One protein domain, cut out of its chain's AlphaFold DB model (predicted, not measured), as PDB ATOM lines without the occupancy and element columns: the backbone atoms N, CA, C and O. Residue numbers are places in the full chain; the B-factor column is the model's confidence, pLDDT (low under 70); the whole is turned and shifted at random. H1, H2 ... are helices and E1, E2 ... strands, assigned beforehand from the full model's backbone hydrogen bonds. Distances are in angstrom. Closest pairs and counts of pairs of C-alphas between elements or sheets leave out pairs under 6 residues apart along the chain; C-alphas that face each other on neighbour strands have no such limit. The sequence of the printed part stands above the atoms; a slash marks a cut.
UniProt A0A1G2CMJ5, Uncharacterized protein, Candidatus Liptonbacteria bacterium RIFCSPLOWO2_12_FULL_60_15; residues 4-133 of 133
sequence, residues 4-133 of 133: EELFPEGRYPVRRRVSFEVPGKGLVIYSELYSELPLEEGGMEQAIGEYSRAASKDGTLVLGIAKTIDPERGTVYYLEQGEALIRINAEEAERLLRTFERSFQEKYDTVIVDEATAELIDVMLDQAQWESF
ATOM      1  N   GLU A   4       4.398  51.880 -12.092       91.44
ATOM      2  CA  GLU A   4       4.321  52.508 -10.769       91.44
ATOM      3  C   GLU A   4       4.519  54.030 -10.834       91.44
ATOM      4  O   GLU A   4       3.905  54.776 -10.075       91.44
ATOM      5  N   GLU A   5       5.321  54.507 -11.790       92.81
ATOM      6  CA  GLU A   5       5.469  55.938 -12.060       92.81
ATOM      7  C   GLU A   5       4.225  56.543 -12.733       92.81
ATOM      8  O   GLU A   5       3.872  57.686 -12.435       92.81
ATOM      9  N   LEU A   6       3.559  55.810 -13.637       92.38
ATOM     10  CA  LEU A   6       2.352  56.297 -14.318       92.38
ATOM     11  C   LEU A   6       1.107  56.219 -13.423       92.38
ATOM     12  O   LEU A   6       0.296  57.145 -13.409       92.38
ATOM     13  N   PHE A   7       0.977  55.132 -12.667       91.81
ATOM     14  CA  PHE A   7      -0.153  54.830 -11.795       91.81
ATOM     15  C   PHE A   7       0.294  54.628 -10.335       91.81
ATOM     16  O   PHE A   7       0.152  53.533  -9.789       91.81
ATOM     17  N   PRO A   8       0.827  55.658  -9.654       90.38
ATOM     18  CA  PRO A   8       1.272  55.523  -8.269       90.38
ATOM     19  C   PRO A   8       0.101  55.285  -7.304       90.38
ATOM     20  O   PRO A   8      -0.971  55.875  -7.452       90.38
ATOM     21  N   GLU A   9       0.314  54.459  -6.273       85.06
ATOM     22  CA  GLU A   9      -0.717  54.089  -5.277       85.06
ATOM     23  C   GLU A   9      -1.325  55.298  -4.576       85.06
ATOM     24  O   GLU A   9      -2.540  55.383  -4.426       85.06
ATOM     25  N   GLY A  10      -0.496  56.284  -4.223       84.69
ATOM     26  CA  GLY A  10      -0.969  57.492  -3.545       84.69
ATOM     27  C   GLY A  10      -1.911  58.362  -4.384       84.69
ATOM     28  O   GLY A  10      -2.662  59.147  -3.814       84.69
ATOM     29  N   ARG A  11      -1.874  58.239  -5.718       82.94
ATOM     30  CA  ARG A  11      -2.763  58.974  -6.629       82.94
ATOM     31  C   ARG A  11      -3.982  58.154  -7.024       82.94
ATOM     32  O   ARG A  11      -5.045  58.730  -7.179       82.94
ATOM     33  N   TYR A  12      -3.829  56.843  -7.196       86.44
ATOM     34  CA  TYR A  12      -4.889  55.949  -7.659       86.44
ATOM     35  C   TYR A  12      -5.218  54.904  -6.583       86.44
ATOM     36  O   TYR A  12      -4.781  53.754  -6.707       86.44
ATOM     37  N   PRO A  13      -5.941  55.298  -5.514       80.81
ATOM     38  CA  PRO A  13      -6.258  54.424  -4.386       80.81
ATOM     39  C   PRO A  13      -7.320  53.367  -4.707       80.81
ATOM     40  O   PRO A  13      -7.500  52.436  -3.929       80.81
ATOM     41  N   VAL A  14      -8.050  53.515  -5.817       86.00
ATOM     42  CA  VAL A  14      -9.019  52.523  -6.292       86.00
ATOM     43  C   VAL A  14      -8.508  51.952  -7.602       86.00
ATOM     44  O   VAL A  14      -8.361  52.676  -8.594       86.00
ATOM     45  N   ARG A  15      -8.245  50.645  -7.594       90.19
ATOM     46  CA  ARG A  15      -7.771  49.895  -8.754       90.19
ATOM     47  C   ARG A  15      -8.635  48.678  -8.944       90.19
ATOM     48  O   ARG A  15      -8.976  47.988  -7.984       90.19
ATOM     49  N   ARG A  16      -8.992  48.422 -10.193       92.38
ATOM     50  CA  ARG A  16      -9.760  47.243 -10.574       92.38
ATOM     51  C   ARG A  16      -9.091  46.579 -11.751       92.38
ATOM     52  O   ARG A  16      -8.674  47.273 -12.670       92.38
ATOM     53  N   ARG A  17      -9.019  45.253 -11.745       95.12
ATOM     54  CA  ARG A  17      -8.500  44.483 -12.878       95.12
ATOM     55  C   ARG A  17      -9.441  43.377 -13.297       95.12
ATOM     56  O   ARG A  17     -10.175  42.820 -12.480       95.12
ATOM     57  N   VAL A  18      -9.345  43.024 -14.565       96.19
ATOM     58  CA  VAL A  18     -10.028  41.888 -15.159       96.19
ATOM     59  C   VAL A  18      -9.132  41.227 -16.198       96.19
ATOM     60  O   VAL A  18      -8.381  41.892 -16.914       96.19
ATOM     61  N   SER A  19      -9.247  39.906 -16.322       96.25
ATOM     62  CA  SER A  19      -8.751  39.180 -17.484       96.25
ATOM     63  C   SER A  19      -9.754  38.134 -17.948       96.25
ATOM     64  O   SER A  19     -10.348  37.437 -17.127       96.25
ATOM     65  N   PHE A  20      -9.923  38.001 -19.261       95.69
ATOM     66  CA  PHE A  20     -10.755  36.960 -19.852       95.69
ATOM     67  C   PHE A  20     -10.284  36.567 -21.254       95.69
ATOM     68  O   PHE A  20      -9.674  37.348 -21.982       95.69
ATOM     69  N   GLU A  21     -10.592  35.331 -21.643       95.38
ATOM     70  CA  GLU A  21     -10.458  34.854 -23.019       95.38
ATOM     71  C   GLU A  21     -11.746  35.163 -23.787       95.38
ATOM     72  O   GLU A  21     -12.838  34.863 -23.305       95.38
ATOM     73  N   VAL A  22     -11.626  35.733 -24.985       94.94
ATOM     74  CA  VAL A  22     -12.751  35.976 -25.891       94.94
ATOM     75  C   VAL A  22     -13.142  34.648 -26.557       94.94
ATOM     76  O   VAL A  22     -12.338  34.081 -27.314       94.94
ATOM     77  N   PRO A  23     -14.357  34.126 -26.296       93.50
ATOM     78  CA  PRO A  23     -14.774  32.808 -26.764       93.50
ATOM     79  C   PRO A  23     -14.609  32.607 -28.272       93.50
ATOM     80  O   PRO A  23     -15.080  33.400 -29.082       93.50
ATOM     81  N   GLY A  24     -13.935  31.519 -28.655       92.19
ATOM     82  CA  GLY A  24     -13.752  31.138 -30.059       92.19
ATOM     83  C   GLY A  24     -12.801  32.029 -30.864       92.19
ATOM     84  O   GLY A  24     -12.629  31.782 -32.052       92.19
ATOM     85  N   LYS A  25     -12.166  33.035 -30.244       93.88
ATOM     86  CA  LYS A  25     -11.261  33.968 -30.937       93.88
ATOM     87  C   LYS A  25      -9.779  33.720 -30.661       93.88
ATOM     88  O   LYS A  25      -8.934  34.285 -31.343       93.88
ATOM     89  N   GLY A  26      -9.444  32.917 -29.646       94.62
ATOM     90  CA  GLY A  26      -8.050  32.718 -29.227       94.62
ATOM     91  C   GLY A  26      -7.365  34.010 -28.757       94.62
ATOM     92  O   GLY A  26      -6.136  34.092 -28.769       94.62
ATOM     93  N   LEU A  27      -8.160  35.012 -28.374       96.62
ATOM     94  CA  LEU A  27      -7.748  36.328 -27.902       96.62
ATOM     95  C   LEU A  27      -7.967  36.392 -26.389       96.62
ATOM     96  O   LEU A  27      -9.022  35.998 -25.903       96.62
ATOM     97  N   VAL A  28      -6.990  36.900 -25.655       97.06
ATOM     98  CA  VAL A  28      -7.073  37.177 -24.221       97.06
ATOM     99  C   VAL A  28      -6.995  38.682 -24.034       97.06
ATOM    100  O   VAL A  28      -6.089  39.328 -24.566       97.06
ATOM    101  N   ILE A  29      -7.940  39.228 -23.277       96.56
ATOM    102  CA  ILE A  29      -7.963  40.632 -22.886       96.56
ATOM    103  C   ILE A  29      -7.660  40.727 -21.396       96.56
ATOM    104  O   ILE A  29      -8.120  39.927 -20.579       96.56
ATOM    105  N   TYR A  30      -6.838  41.708 -21.062       96.56
ATOM    106  CA  TYR A  30      -6.535  42.153 -19.718       96.56
ATOM    107  C   TYR A  30      -6.832  43.646 -19.652       96.56
ATOM    108  O   TYR A  30      -6.414  44.382 -20.546       96.56
ATOM    109  N   SER A  31      -7.548  44.089 -18.627       95.69
ATOM    110  CA  SER A  31      -7.815  45.506 -18.418       95.69
ATOM    111  C   SER A  31      -7.677  45.868 -16.947       95.69
ATOM    112  O   SER A  31      -8.112  45.121 -16.071       95.69
ATOM    113  N   GLU A  32      -7.073  47.019 -16.689       95.31
ATOM    114  CA  GLU A  32      -6.987  47.661 -15.388       95.31
ATOM    115  C   GLU A  32      -7.557  49.068 -15.465       95.31
ATOM    116  O   GLU A  32      -7.264  49.820 -16.395       95.31
ATOM    117  N   LEU A  33      -8.329  49.433 -14.451       93.00
ATOM    118  CA  LEU A  33      -8.911  50.754 -14.276       93.00
ATOM    119  C   LEU A  33      -8.338  51.398 -13.018       93.00
ATOM    120  O   LEU A  33      -8.219  50.750 -11.976       93.00
ATOM    121  N   TYR A  34      -8.019  52.684 -13.134       91.88
ATOM    122  CA  TYR A  34      -7.372  53.483 -12.104       91.88
ATOM    123  C   TYR A  34      -8.176  54.758 -11.839       91.88
ATOM    124  O   TYR A  34      -8.390  55.575 -12.744       91.88
ATOM    125  N   SER A  35      -8.571  54.953 -10.583       87.75
ATOM    126  CA  SER A  35      -9.435  56.057 -10.154       87.75
ATOM    127  C   SER A  35      -8.788  56.828  -8.999       87.75
ATOM    128  O   SER A  35      -8.204  56.228  -8.100       87.75
ATOM    129  N   GLU A  36      -8.877  58.164  -9.028       80.75
ATOM    130  CA  GLU A  36      -8.239  59.057  -8.038       80.75
ATOM    131  C   GLU A  36      -8.975  59.093  -6.685       80.75
ATOM    132  O   GLU A  36      -8.364  59.340  -5.648       80.75
ATOM    133  N   LEU A  37     -10.282  58.813  -6.673       70.25
ATOM    134  CA  LEU A  37     -11.114  58.768  -5.469       70.25
ATOM    135  C   LEU A  37     -12.201  57.687  -5.616       70.25
ATOM    136  O   LEU A  37     -12.799  57.588  -6.693       70.25
ATOM    137  N   PRO A  38     -12.524  56.915  -4.559       58.19
ATOM    138  CA  PRO A  38     -13.845  56.306  -4.462       58.19
ATOM    139  C   PRO A  38     -14.865  57.445  -4.378       58.19
ATOM    140  O   PRO A  38     -14.637  58.446  -3.699       58.19
ATOM    141  N   LEU A  39     -15.969  57.334  -5.102       55.38
ATOM    142  CA  LEU A  39     -16.948  58.419  -5.162       55.38
ATOM    143  C   LEU A  39     -17.574  58.650  -3.794       55.38
ATOM    144  O   LEU A  39     -17.826  57.699  -3.054       55.38
ATOM    145  N   GLU A  40     -17.927  59.901  -3.514       53.66
ATOM    146  CA  GLU A  40     -18.964  60.177  -2.525       53.66
ATOM    147  C   GLU A  40     -20.280  59.491  -2.947       53.66
ATOM    148  O   GLU A  40     -20.539  59.301  -4.143       53.66
ATOM    149  N   GLU A  41     -21.100  59.083  -1.970       44.03
ATOM    150  CA  GLU A  41     -22.356  58.353  -2.196       44.03
ATOM    151  C   GLU A  41     -23.202  59.006  -3.309       44.03
ATOM    152  O   GLU A  41     -23.709  60.117  -3.160       44.03
ATOM    153  N   GLY A  42     -23.368  58.294  -4.431       51.38
ATOM    154  CA  GLY A  42     -24.196  58.717  -5.568       51.38
ATOM    155  C   GLY A  42     -23.449  59.272  -6.788       51.38
ATOM    156  O   GLY A  42     -24.100  59.576  -7.787       51.38
ATOM    157  N   GLY A  43     -22.115  59.390  -6.756       50.28
ATOM    158  CA  GLY A  43     -21.312  59.690  -7.952       50.28
ATOM    159  C   GLY A  43     -21.133  58.480  -8.889       50.28
ATOM    160  O   GLY A  43     -21.372  57.345  -8.482       50.28
ATOM    161  N   MET A  44     -20.685  58.706 -10.135       53.31
ATOM    162  CA  MET A  44     -20.203  57.661 -11.069       53.31
ATOM    163  C   MET A  44     -18.671  57.612 -11.098       53.31
ATOM    164  O   MET A  44     -18.048  58.659 -11.250       53.31
ATOM    165  N   GLU A  45     -18.075  56.420 -10.959       59.53
ATOM    166  CA  GLU A  45     -16.621  56.247 -10.822       59.53
ATOM    167  C   GLU A  45     -15.970  56.720 -12.108       59.53
ATOM    168  O   GLU A  45     -16.237  56.156 -13.169       59.53
ATOM    169  N   GLN A  46     -15.136  57.755 -12.037       66.88
ATOM    170  CA  GLN A  46     -14.381  58.165 -13.206       66.88
ATOM    171  C   GLN A  46     -13.006  57.510 -13.154       66.88
ATOM    172  O   GLN A  46     -12.090  58.007 -12.499       66.88
ATOM    173  N   ALA A  47     -12.870  56.401 -13.881       70.31
ATOM    174  CA  ALA A  47     -11.559  55.885 -14.234       70.31
ATOM    175  C   ALA A  47     -10.845  56.951 -15.077       70.31
ATOM    176  O   ALA A  47     -11.256  57.284 -16.190       70.31
ATOM    177  N   ILE A  48      -9.792  57.524 -14.510       83.38
ATOM    178  CA  ILE A  48      -8.937  58.532 -15.151       83.38
ATOM    179  C   ILE A  48      -7.610  57.923 -15.617       83.38
ATOM    180  O   ILE A  48      -6.796  58.602 -16.241       83.38
ATOM    181  N   GLY A  49      -7.399  56.639 -15.343       91.69
ATOM    182  CA  GLY A  49      -6.366  55.811 -15.935       91.69
ATOM    183  C   GLY A  49      -6.945  54.470 -16.366       91.69
ATOM    184  O   GLY A  49      -7.805  53.907 -15.693       91.69
ATOM    185  N   GLU A  50      -6.466  53.956 -17.488       94.38
ATOM    186  CA  GLU A  50      -6.794  52.621 -17.974       94.38
ATOM    187  C   GLU A  50      -5.534  51.997 -18.560       94.38
ATOM    188  O   GLU A  50      -4.770  52.667 -19.259       94.38
ATOM    189  N   TYR A  51      -5.332  50.713 -18.311       96.06
ATOM    190  CA  TYR A  51      -4.378  49.899 -19.041       96.06
ATOM    191  C   TYR A  51      -5.106  48.715 -19.654       96.06
ATOM    192  O   TYR A  51      -5.788  47.977 -18.958       96.06
ATOM    193  N   SER A  52      -4.957  48.540 -20.961       95.81
ATOM    194  CA  SER A  52      -5.604  47.483 -21.726       95.81
ATOM    195  C   SER A  52      -4.544  46.712 -22.503       95.81
ATOM    196  O   SER A  52      -3.749  47.293 -23.247       95.81
ATOM    197  N   ARG A  53      -4.525  45.390 -22.338       96.94
ATOM    198  CA  ARG A  53      -3.599  44.478 -23.010       96.94
ATOM    199  C   ARG A  53      -4.364  43.379 -23.729       96.94
ATOM    200  O   ARG A  53      -5.102  42.611 -23.118       96.94
ATOM    201  N   ALA A  54      -4.137  43.290 -25.031       96.81
ATOM    202  CA  ALA A  54      -4.647  42.242 -25.896       96.81
ATOM    203  C   ALA A  54      -3.508  41.280 -26.243       96.81
ATOM    204  O   ALA A  54      -2.417  41.705 -26.627       96.81
ATOM    205  N   ALA A  55      -3.747  39.979 -26.109       97.50
ATOM    206  CA  ALA A  55      -2.759  38.956 -26.421       97.50
ATOM    207  C   ALA A  55      -3.395  37.750 -27.113       97.50
ATOM    208  O   ALA A  55      -4.515  37.361 -26.797       97.50
ATOM    209  N   SER A  56      -2.673  37.106 -28.028       97.19
ATOM    210  CA  SER A  56      -3.050  35.760 -28.454       97.19
ATOM    211  C   SER A  56      -2.897  34.777 -27.297       97.19
ATOM    212  O   SER A  56      -2.032  34.940 -26.437       97.19
ATOM    213  N   LYS A  57      -3.724  33.730 -27.276       95.31
ATOM    214  CA  LYS A  57      -3.725  32.708 -26.215       95.31
ATOM    215  C   LYS A  57      -2.368  32.021 -26.026       95.31
ATOM    216  O   LYS A  57      -2.032  31.615 -24.921       95.31
ATOM    217  N   ASP A  58      -1.594  31.901 -27.100       94.88
ATOM    218  CA  ASP A  58      -0.234  31.350 -27.094       94.88
ATOM    219  C   ASP A  58       0.850  32.373 -26.684       94.88
ATOM    220  O   ASP A  58       2.027  32.027 -26.619       94.88
ATOM    221  N   GLY A  59       0.475  33.633 -26.442       94.06
ATOM    222  CA  GLY A  59       1.369  34.724 -26.060       94.06
ATOM    223  C   GLY A  59       2.258  35.277 -27.178       94.06
ATOM    224  O   GLY A  59       3.079  36.147 -26.903       94.06
ATOM    225  N   THR A  60       2.128  34.812 -28.426       95.56
ATOM    226  CA  THR A  60       3.033  35.241 -29.508       95.56
ATOM    227  C   THR A  60       2.767  36.668 -29.991       95.56
ATOM    228  O   THR A  60       3.700  37.367 -30.380       95.56
ATOM    229  N   LEU A  61       1.503  37.093 -30.025       96.69
ATOM    230  CA  LEU A  61       1.123  38.464 -30.360       96.69
ATOM    231  C   LEU A  61       0.601  39.138 -29.102       96.69
ATOM    232  O   LEU A  61      -0.288  38.603 -28.448       96.69
ATOM    233  N   VAL A  62       1.149  40.306 -28.779       97.06
ATOM    234  CA  VAL A  62       0.791  41.086 -27.592       97.06
ATOM    235  C   VAL A  62       0.804  42.565 -27.950       97.06
ATOM    236  O   VAL A  62       1.725  43.033 -28.621       97.06
ATOM    237  N   LEU A  63      -0.195  43.297 -27.471       97.81
ATOM    238  CA  LEU A  63      -0.237  44.750 -27.492       97.81
ATOM    239  C   LEU A  63      -0.796  45.249 -26.160       97.81
ATOM    240  O   LEU A  63      -1.928  44.924 -25.814       97.81
ATOM    241  N   GLY A  64      -0.008  46.043 -25.435       97.75
ATOM    242  CA  GLY A  64      -0.433  46.743 -24.226       97.75
ATOM    243  C   GLY A  64      -0.452  48.249 -24.450       97.75
ATOM    244  O   GLY A  64       0.541  48.826 -24.896       97.75
ATOM    245  N   ILE A  65      -1.577  48.891 -24.147       97.62
ATOM    246  CA  ILE A  65      -1.749  50.341 -24.230       97.62
ATOM    247  C   ILE A  65      -2.320  50.835 -22.908       97.62
ATOM    248  O   ILE A  65      -3.363  50.371 -22.456       97.62
ATOM    249  N   ALA A  66      -1.650  51.809 -22.304       96.81
ATOM    250  CA  ALA A  66      -2.189  52.580 -21.197       96.81
ATOM    251  C   ALA A  66      -2.676  53.945 -21.690       96.81
ATOM    252  O   ALA A  66      -2.114  54.523 -22.624       96.81
ATOM    253  N   LYS A  67      -3.702  54.494 -21.046       94.31
ATOM    254  CA  LYS A  67      -4.154  55.869 -21.240       94.31
ATOM    255  C   LYS A  67      -4.455  56.531 -19.902       94.31
ATOM    256  O   LYS A  67      -4.945  55.889 -18.978       94.31
ATOM    257  N   THR A  68      -4.188  57.825 -19.816       92.38
ATOM    258  CA  THR A  68      -4.556  58.673 -18.676       92.38
ATOM    259  C   THR A  68      -5.332  59.882 -19.164       92.38
ATOM    260  O   THR A  68      -4.979  60.458 -20.194       92.38
ATOM    261  N   ILE A  69      -6.344  60.295 -18.413       87.81
ATOM    262  CA  ILE A  69      -7.096  61.527 -18.636       87.81
ATOM    263  C   ILE A  69      -6.487  62.604 -17.741       87.81
ATOM    264  O   ILE A  69      -6.566  62.530 -16.517       87.81
ATOM    265  N   ASP A  70      -5.854  63.594 -18.361       75.88
ATOM    266  CA  ASP A  70      -5.279  64.751 -17.683       75.88
ATOM    267  C   ASP A  70      -6.193  65.975 -17.900       75.88
ATOM    268  O   ASP A  70      -6.540  66.270 -19.049       75.88
ATOM    269  N   PRO A  71      -6.595  66.705 -16.843       72.00
ATOM    270  CA  PRO A  71      -7.478  67.865 -16.976       72.00
ATOM    271  C   PRO A  71      -6.925  68.994 -17.859       72.00
ATOM    272  O   PRO A  71      -7.698  69.727 -18.472       72.00
ATOM    273  N   GLU A  72      -5.602  69.150 -17.934       75.00
ATOM    274  CA  GLU A  72      -4.939  70.212 -18.697       75.00
ATOM    275  C   GLU A  72      -4.515  69.746 -20.095       75.00
ATOM    276  O   GLU A  72      -4.451  70.541 -21.034       75.00
ATOM    277  N   ARG A  73      -4.192  68.457 -20.241       73.31
ATOM    278  CA  ARG A  73      -3.579  67.888 -21.453       73.31
ATOM    279  C   ARG A  73      -4.510  66.975 -22.247       73.31
ATOM    280  O   ARG A  73      -4.135  66.556 -23.342       73.31
ATOM    281  N   GLY A  74      -5.696  66.677 -21.724       84.56
ATOM    282  CA  GLY A  74      -6.616  65.702 -22.295       84.56
ATOM    283  C   GLY A  74      -6.092  64.270 -22.168       84.56
ATOM    284  O   GLY A  74      -5.338  63.938 -21.253       84.56
ATOM    285  N   THR A  75      -6.498  63.399 -23.089       90.88
ATOM    286  CA  THR A  75      -6.090  61.988 -23.076       90.88
ATOM    287  C   THR A  75      -4.647  61.823 -23.547       90.88
ATOM    288  O   THR A  75      -4.278  62.244 -24.645       90.88
ATOM    289  N   VAL A  76      -3.831  61.153 -22.736       93.06
ATOM    290  CA  VAL A  76      -2.446  60.791 -23.059       93.06
ATOM    291  C   VAL A  76      -2.329  59.275 -23.139       93.06
ATOM    292  O   VAL A  76      -2.847  58.584 -22.271       93.06
ATOM    293  N   TYR A  77      -1.632  58.772 -24.158       95.81
ATOM    294  CA  TYR A  77      -1.479  57.344 -24.433       95.81
ATOM    295  C   TYR A  77      -0.036  56.888 -24.215       95.81
ATOM    296  O   TYR A  77       0.914  57.648 -24.434       95.81
ATOM    297  N   TYR A  78       0.129  55.627 -23.829       97.31
ATOM    298  CA  TYR A  78       1.417  54.988 -23.613       97.31
ATOM    299  C   TYR A  78       1.404  53.559 -24.157       97.31
ATOM    300  O   TYR A  78       0.461  52.811 -23.922       97.31
ATOM    301  N   LEU A  79       2.464  53.179 -24.861       98.06
ATOM    302  CA  LEU A  79       2.714  51.823 -25.334       98.06
ATOM    303  C   LEU A  79       3.544  51.052 -24.307       98.06
ATOM    304  O   LEU A  79       4.582  51.544 -23.863       98.06
ATOM    305  N   GLU A  80       3.129  49.829 -23.998       97.56
ATOM    306  CA  GLU A  80       3.932  48.867 -23.245       97.56
ATOM    307  C   GLU A  80       5.085  48.319 -24.100       97.56
ATOM    308  O   GLU A  80       4.880  47.772 -25.185       97.56
ATOM    309  N   GLN A  81       6.311  48.439 -23.590       94.19
ATOM    310  CA  GLN A  81       7.514  47.812 -24.131       94.19
ATOM    311  C   GLN A  81       8.356  47.219 -22.998       94.19
ATOM    312  O   GLN A  81       9.138  47.914 -22.347       94.19
ATOM    313  N   GLY A  82       8.205  45.912 -22.774       89.81
ATOM    314  CA  GLY A  82       8.821  45.245 -21.629       89.81
ATOM    315  C   GLY A  82       8.285  45.836 -20.325       89.81
ATOM    316  O   GLY A  82       7.080  45.907 -20.136       89.81
ATOM    317  N   GLU A  83       9.175  46.302 -19.453       88.31
ATOM    318  CA  GLU A  83       8.805  46.924 -18.169       88.31
ATOM    319  C   GLU A  83       8.538  48.441 -18.276       88.31
ATOM    320  O   GLU A  83       8.281  49.110 -17.273       88.31
ATOM    321  N   ALA A  84       8.617  49.011 -19.484       94.69
ATOM    322  CA  ALA A  84       8.484  50.443 -19.717       94.69
ATOM    323  C   ALA A  84       7.193  50.808 -20.463       94.69
ATOM    324  O   ALA A  84       6.742  50.117 -21.369       94.69
ATOM    325  N   LEU A  85       6.664  51.980 -20.125       96.44
ATOM    326  CA  LEU A  85       5.596  52.688 -20.813       96.44
ATOM    327  C   LEU A  85       6.186  53.878 -21.572       96.44
ATOM    328  O   LEU A  85       6.816  54.776 -20.989       96.44
ATOM    329  N   ILE A  86       5.994  53.871 -22.889       97.06
ATOM    330  CA  ILE A  86       6.495  54.888 -23.815       97.06
ATOM    331  C   ILE A  86       5.325  55.738 -24.276       97.06
ATOM    332  O   ILE A  86       4.372  55.221 -24.847       97.06
ATOM    333  N   ARG A  87       5.396  57.050 -24.045       95.81
ATOM    334  CA  ARG A  87       4.345  57.973 -24.479       95.81
ATOM    335  C   ARG A  87       4.217  57.960 -26.004       95.81
ATOM    336  O   ARG A  87       5.210  58.155 -26.700       95.81
ATOM    337  N   ILE A  88       2.989  57.819 -26.480       96.31
ATOM    338  CA  ILE A  88       2.604  57.879 -27.893       96.31
ATOM    339  C   ILE A  88       1.431  58.852 -28.061       96.31
ATOM    340  O   ILE A  88       0.824  59.298 -27.081       96.31
ATOM    341  N   ASN A  89       1.120  59.229 -29.297       93.81
ATOM    342  CA  ASN A  89      -0.087  60.002 -29.594       93.81
ATOM    343  C   ASN A  89      -1.269  59.073 -29.945       93.81
ATOM    344  O   ASN A  89      -1.098  57.863 -30.097       93.81
ATOM    345  N   ALA A  90      -2.473  59.642 -30.051       93.06
ATOM    346  CA  ALA A  90      -3.688  58.879 -30.345       93.06
ATOM    347  C   ALA A  90      -3.630  58.186 -31.721       93.06
ATOM    348  O   ALA A  90      -3.967  57.011 -31.831       93.06
ATOM    349  N   GLU A  91      -3.135  58.883 -32.749       95.75
ATOM    350  CA  GLU A  91      -2.996  58.331 -34.107       95.75
ATOM    351  C   GLU A  91      -2.067  57.107 -34.134       95.75
ATOM    352  O   GLU A  91      -2.322  56.118 -34.824       95.75
ATOM    353  N   GLU A  92      -0.986  57.143 -33.359       96.56
ATOM    354  CA  GLU A  92      -0.054  56.035 -33.220       96.56
ATOM    355  C   GLU A  92      -0.672  54.864 -32.455       96.56
ATOM    356  O   GLU A  92      -0.493  53.721 -32.878       96.56
ATOM    357  N   ALA A  93      -1.440  55.129 -31.394       96.12
ATOM    358  CA  ALA A  93      -2.183  54.094 -30.676       96.12
ATOM    359  C   ALA A  93      -3.162  53.366 -31.614       96.12
ATOM    360  O   ALA A  93      -3.140  52.138 -31.695       96.12
ATOM    361  N   GLU A  94      -3.943  54.108 -32.403       95.62
ATOM    362  CA  GLU A  94      -4.849  53.538 -33.408       95.62
ATOM    363  C   GLU A  94      -4.102  52.733 -34.479       95.62
ATOM    364  O   GLU A  94      -4.524  51.640 -34.864       95.62
ATOM    365  N   ARG A  95      -2.958  53.234 -34.959       97.56
ATOM    366  CA  ARG A  95      -2.130  52.523 -35.943       97.56
ATOM    367  C   ARG A  95      -1.596  51.200 -35.388       97.56
ATOM    368  O   ARG A  95      -1.521  50.216 -36.130       97.56
ATOM    369  N   LEU A  96      -1.197  51.176 -34.118       97.69
ATOM    370  CA  LEU A  96      -0.703  49.978 -33.439       97.69
ATOM    371  C   LEU A  96      -1.822  48.956 -33.237       97.69
ATOM    372  O   LEU A  96      -1.607  47.789 -33.562       97.69
ATOM    373  N   LEU A  97      -3.014  49.396 -32.824       95.88
ATOM    374  CA  LEU A  97      -4.210  48.550 -32.736       95.88
ATOM    375  C   LEU A  97      -4.514  47.890 -34.087       95.88
ATOM    376  O   LEU A  97      -4.468  46.668 -34.193       95.88
ATOM    377  N   ARG A  98      -4.635  48.675 -35.164       96.19
ATOM    378  CA  ARG A  98      -4.860  48.143 -36.525       96.19
ATOM    379  C   ARG A  98      -3.774  47.177 -36.994       96.19
ATOM    380  O   ARG A  98      -4.029  46.266 -37.779       96.19
ATOM    381  N   THR A  99      -2.534  47.398 -36.562       97.19
ATOM    382  CA  THR A  99      -1.418  46.506 -36.892       97.19
ATOM    383  C   THR A  99      -1.541  45.184 -36.146       97.19
ATOM    384  O   THR A  99      -1.392  44.137 -36.771       97.19
ATOM    385  N   PHE A 100      -1.860  45.223 -34.850       97.31
ATOM    386  CA  PHE A 100      -2.126  44.030 -34.053       97.31
ATOM    387  C   PHE A 100      -3.281  43.219 -34.643       97.31
ATOM    388  O   PHE A 100      -3.115  42.029 -34.887       97.31
ATOM    389  N   GLU A 101      -4.404  43.868 -34.953       95.94
ATOM    390  CA  GLU A 101      -5.593  43.243 -35.546       95.94
ATOM    391  C   GLU A 101      -5.260  42.500 -36.841       95.94
ATOM    392  O   GLU A 101      -5.571  41.316 -36.985       95.94
ATOM    393  N   ARG A 102      -4.561  43.172 -37.765       97.00
ATOM    394  CA  ARG A 102      -4.141  42.575 -39.035       97.00
ATOM    395  C   ARG A 102      -3.198  41.395 -38.814       97.00
ATOM    396  O   ARG A 102      -3.418  40.339 -39.393       97.00
ATOM    397  N   SER A 103      -2.176  41.546 -37.970       97.31
ATOM    398  CA  SER A 103      -1.238  40.454 -37.681       97.31
ATOM    399  C   SER A 103      -1.917  39.265 -36.999       97.31
ATOM    400  O   SER A 103      -1.545  38.119 -37.252       97.31
ATOM    401  N   PHE A 104      -2.924  39.519 -36.165       97.56
ATOM    402  CA  PHE A 104      -3.730  38.478 -35.540       97.56
ATOM    403  C   PHE A 104      -4.531  37.705 -36.588       97.56
ATOM    404  O   PHE A 104      -4.470  36.474 -36.623       97.56
ATOM    405  N   GLN A 105      -5.216  38.420 -37.480       96.25
ATOM    406  CA  GLN A 105      -5.976  37.819 -38.569       96.25
ATOM    407  C   GLN A 105      -5.080  37.021 -39.521       96.25
ATOM    408  O   GLN A 105      -5.397  35.881 -39.836       96.25
ATOM    409  N   GLU A 106      -3.944  37.580 -39.943       96.81
ATOM    410  CA  GLU A 106      -2.996  36.912 -40.845       96.81
ATOM    411  C   GLU A 106      -2.440  35.613 -40.250       96.81
ATOM    412  O   GLU A 106      -2.244  34.635 -40.971       96.81
ATOM    413  N   LYS A 107      -2.174  35.590 -38.938       97.00
ATOM    414  CA  LYS A 107      -1.559  34.435 -38.280       97.00
ATOM    415  C   LYS A 107      -2.564  33.345 -37.902       97.00
ATOM    416  O   LYS A 107      -2.234  32.166 -38.015       97.00
ATOM    417  N   TYR A 108      -3.742  33.723 -37.409       95.94
ATOM    418  CA  TYR A 108      -4.718  32.784 -36.839       95.94
ATOM    419  C   TYR A 108      -5.968  32.594 -37.703       95.94
ATOM    420  O   TYR A 108      -6.882  31.893 -37.277       95.94
ATOM    421  N   ASP A 109      -6.032  33.231 -38.877       93.69
ATOM    422  CA  ASP A 109      -7.197  33.220 -39.777       93.69
ATOM    423  C   ASP A 109      -8.507  33.572 -39.045       93.69
ATOM    424  O   ASP A 109      -9.565  32.984 -39.252       93.69
ATOM    425  N   THR A 110      -8.414  34.509 -38.096       92.88
ATOM    426  CA  THR A 110      -9.501  34.869 -37.179       92.88
ATOM    427  C   THR A 110      -9.691  36.379 -37.151       92.88
ATOM    428  O   THR A 110      -8.764  37.126 -36.847       92.88
ATOM    429  N   VAL A 111     -10.915  36.833 -37.424       91.06
ATOM    430  CA  VAL A 111     -11.300  38.244 -37.289       91.06
ATOM    431  C   VAL A 111     -11.652  38.535 -35.832       91.06
ATOM    432  O   VAL A 111     -12.489  37.847 -35.242       91.06
ATOM    433  N   ILE A 112     -11.011  39.556 -35.262       90.88
ATOM    434  CA  ILE A 112     -11.258  40.039 -33.892       90.88
ATOM    435  C   ILE A 112     -11.861  41.450 -33.849       90.88
ATOM    436  O   ILE A 112     -12.125  41.967 -32.769       90.88
ATOM    437  N   VAL A 113     -12.085  42.063 -35.015       87.56
ATOM    438  CA  VAL A 113     -12.719  43.379 -35.157       87.56
ATOM    439  C   VAL A 113     -13.917  43.245 -36.076       87.56
ATOM    440  O   VAL A 113     -13.845  43.456 -37.285       87.56
ATOM    441  N   ASP A 114     -15.017  42.835 -35.472       91.88
ATOM    442  CA  ASP A 114     -16.351  42.823 -36.048       91.88
ATOM    443  C   ASP A 114     -17.354  43.191 -34.941       91.88
ATOM    444  O   ASP A 114     -17.017  43.173 -33.754       91.88
ATOM    445  N   GLU A 115     -18.571  43.571 -35.332       92.62
ATOM    446  CA  GLU A 115     -19.625  44.003 -34.403       92.62
ATOM    447  C   GLU A 115     -19.930  42.929 -33.350       92.62
ATOM    448  O   GLU A 115     -19.963  43.223 -32.161       92.62
ATOM    449  N   ALA A 116     -20.019  41.662 -33.764       92.12
ATOM    450  CA  ALA A 116     -20.289  40.548 -32.861       92.12
ATOM    451  C   ALA A 116     -19.181  40.346 -31.809       92.12
ATOM    452  O   ALA A 116     -19.455  39.971 -30.671       92.12
ATOM    453  N   THR A 117     -17.919  40.575 -32.176       93.12
ATOM    454  CA  THR A 117     -16.779  40.473 -31.259       93.12
ATOM    455  C   THR A 117     -16.750  41.652 -30.299       93.12
ATOM    456  O   THR A 117     -16.463  41.444 -29.124       93.12
ATOM    457  N   ALA A 118     -17.069  42.861 -30.770       91.94
ATOM    458  CA  ALA A 118     -17.189  44.036 -29.913       91.94
ATOM    459  C   ALA A 118     -18.297  43.845 -28.864       91.94
ATOM    460  O   ALA A 118     -18.017  43.933 -27.673       91.94
ATOM    461  N   GLU A 119     -19.502  43.447 -29.288       93.50
ATOM    462  CA  GLU A 119     -20.614  43.139 -28.377       93.50
ATOM    463  C   GLU A 119     -20.249  42.041 -27.372       93.50
ATOM    464  O   GLU A 119     -20.573  42.130 -26.189       93.50
ATOM    465  N   LEU A 120     -19.548  40.997 -27.823       93.31
ATOM    466  CA  LEU A 120     -19.094  39.925 -26.945       93.31
ATOM    467  C   LEU A 120     -18.103  40.432 -25.896       93.31
ATOM    468  O   LEU A 120     -18.204  40.041 -24.737       93.31
ATOM    469  N   ILE A 121     -17.149  41.282 -26.279       93.56
ATOM    470  CA  ILE A 121     -16.199  41.890 -25.342       93.56
ATOM    471  C   ILE A 121     -16.939  42.764 -24.323       93.56
ATOM    472  O   ILE A 121     -16.655  42.644 -23.134       93.56
ATOM    473  N   ASP A 122     -17.913  43.564 -24.757       93.12
ATOM    474  CA  ASP A 122     -18.714  44.413 -23.870       93.12
ATOM    475  C   ASP A 122     -19.494  43.572 -22.848       93.12
ATOM    476  O   ASP A 122     -19.397  43.800 -21.642       93.12
ATOM    477  N   VAL A 123     -20.174  42.513 -23.301       93.62
ATOM    478  CA  VAL A 123     -20.872  41.568 -22.412       93.62
ATOM    479  C   VAL A 123     -19.906  40.912 -21.423       93.62
ATOM    480  O   VAL A 123     -20.240  40.743 -20.249       93.62
ATOM    481  N   MET A 124     -18.707  40.538 -21.876       94.62
ATOM    482  CA  MET A 124     -17.686  39.933 -21.019       94.62
ATOM    483  C   MET A 124     -17.168  40.919 -19.967       94.62
ATOM    484  O   MET A 124     -16.970  40.512 -18.827       94.62
ATOM    485  N   LEU A 125     -16.979  42.195 -20.314       91.31
ATOM    486  CA  LEU A 125     -16.570  43.250 -19.378       91.31
ATOM    487  C   LEU A 125     -17.653  43.543 -18.331       91.31
ATOM    488  O   LEU A 125     -17.322  43.706 -17.154       91.31
ATOM    489  N   ASP A 126     -18.922  43.556 -18.739       90.31
ATOM    490  CA  ASP A 126     -20.071  43.784 -17.853       90.31
ATOM    491  C   ASP A 126     -20.298  42.622 -16.877       90.31
ATOM    492  O   ASP A 126     -20.682  42.826 -15.724       90.31
ATOM    493  N   GLN A 127     -20.066  41.387 -17.326       91.19
ATOM    494  CA  GLN A 127     -20.234  40.180 -16.509       91.19
ATOM    495  C   GLN A 127     -18.970  39.787 -15.742       91.19
ATOM    496  O   GLN A 127     -19.011  38.881 -14.902       91.19
ATOM    497  N   ALA A 128     -17.844  40.434 -16.032       89.69
ATOM    498  CA  ALA A 128     -16.582  40.125 -15.401       89.69
ATOM    499  C   ALA A 128     -16.606  40.378 -13.892       89.69
ATOM    500  O   ALA A 128     -17.100  41.390 -13.394       89.69
ATOM    501  N   GLN A 129     -15.956  39.478 -13.158       90.38
ATOM    502  CA  GLN A 129     -15.620  39.718 -11.763       90.38
ATOM    503  C   GLN A 129     -14.355  40.570 -11.698       90.38
ATOM    504  O   GLN A 129     -13.242  40.057 -11.784       90.38
ATOM    505  N   TRP A 130     -14.542  41.880 -11.571       91.94
ATOM    506  CA  TRP A 130     -13.443  42.819 -11.379       91.94
ATOM    507  C   TRP A 130     -12.820  42.639  -9.992       91.94
ATOM    508  O   TRP A 130     -13.491  42.778  -8.968       91.94
ATOM    509  N   GLU A 131     -11.521  42.357  -9.951       91.69
ATOM    510  CA  GLU A 131     -10.757  42.254  -8.709       91.69
ATOM    511  C   GLU A 131     -10.304  43.647  -8.268       91.69
ATOM    512  O   GLU A 131      -9.714  44.373  -9.066       91.69
ATOM    513  N   SER A 132     -10.556  44.012  -7.009       88.56
ATOM    514  CA  SER A 132     -10.062  45.264  -6.411       88.56
ATOM    515  C   SER A 132      -8.789  45.012  -5.605       88.56
ATOM    516  O   SER A 132      -8.709  43.991  -4.918       88.56
ATOM    517  N   PHE A 133      -7.812  45.917  -5.682       82.19
ATOM    518  CA  PHE A 133      -6.514  45.785  -5.009       82.19
ATOM    519  C   PHE A 133      -5.855  47.138  -4.737       82.19
ATOM    520  O   PHE A 133      -6.247  48.135  -5.383       82.19
TER     521      PHE A 133
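Overview. This is residues 4 to 133 of the 133 residues of an uncharacterized protein of Candidatus Liptonbacteria bacterium RIFCSPLOWO2_12_FULL_60_15 (UniProt A0A1G2CMJ5). Picture one twisted sheet of six strands, its long strands side by side, with two helices over one face and no named helix over the other. The longer helix, H1, runs along E3, E4 and E5, while H2 slants over the edge strand E1. The printed part has 130 residues, with six named strands, E1 to E6, and then H1 and H2 along the chain. The sheet's order is E1, E2, E3, E4, E5, E6, all antiparallel, and the class is mixed, helices and strands. The whole is compact, with a radius of gyration of the C-alphas of 15.5 A and spans of 47 by 31 by 24 A.

Arrangement. Start at E1, residues 14 to 22, and go on to E2, residues 27 to 35, E3, residues 47 to 56, E4, residues 62 to 70, E5, residues 74 to 81, and E6, residues 84 to 88: they form a meander, each strand the antiparallel neighbour of the one before. Each strand makes a hairpin with the next. Look for N 18 and O 31 between E1 and E2, 2.9 A apart, and N 30 and O 53 between E2 and E3, 2.8 A. N 52 and O 65 between E3 and E4 are 2.9 A apart, N 68 and O 76 between E4 and E5 2.9 A, and N 79 and O 86 between E5 and E6 2.8 A; these pairs are within hydrogen-bond range. From edge to edge the strands' lines turn by 93 degrees. H1, residues 90 to 108, is on the sheet at a height of 9.7 A, over E3 and E4 and only just over E5, where 3 of its C-alphas fall. It runs along the strands, at 20 degrees to E4 on the local plane; their closest C-alphas, Leu 63 and Phe 100, are 6.9 A apart. H2, residues 115 to 127, is on the same face at a height of 9.5 A, over E1 and slantwise to the strands, at 45 degrees to E1 on the local plane. Its closest C-alphas to E1 are those of Val 22 and Ile 121, 6.9 A. H1 and H2 are apart. In both helices every O i to N i+4 pair is within hydrogen-bond range.

Along the chain. Find C-alpha 14 at (-9.019, 52.523, -6.292), where E1 begins and runs 25.9 A. E2 spans 26.6 A, E3 26.1 A, E4 26.4 A and E5 22.9 A. H1 begins at C-alpha 90, (-3.688, 58.879, -30.345), and runs 26.9 A. H2 runs 18.3 A to C-alpha 127 at (-20.234, 40.180, -16.509).

Size, cuts and confidence. The two C-alphas farthest apart are those of Glu 41 and Glu 106, 48.3 A. The printed part has no cut. The link from E2 to E3, 11 residues, is long, and residues 38 to 46 have pLDDT under 70. Near the chain's last residue, Phe 133, residues 131 to 132 pair antiparallel with residues 16 to 17 of E1.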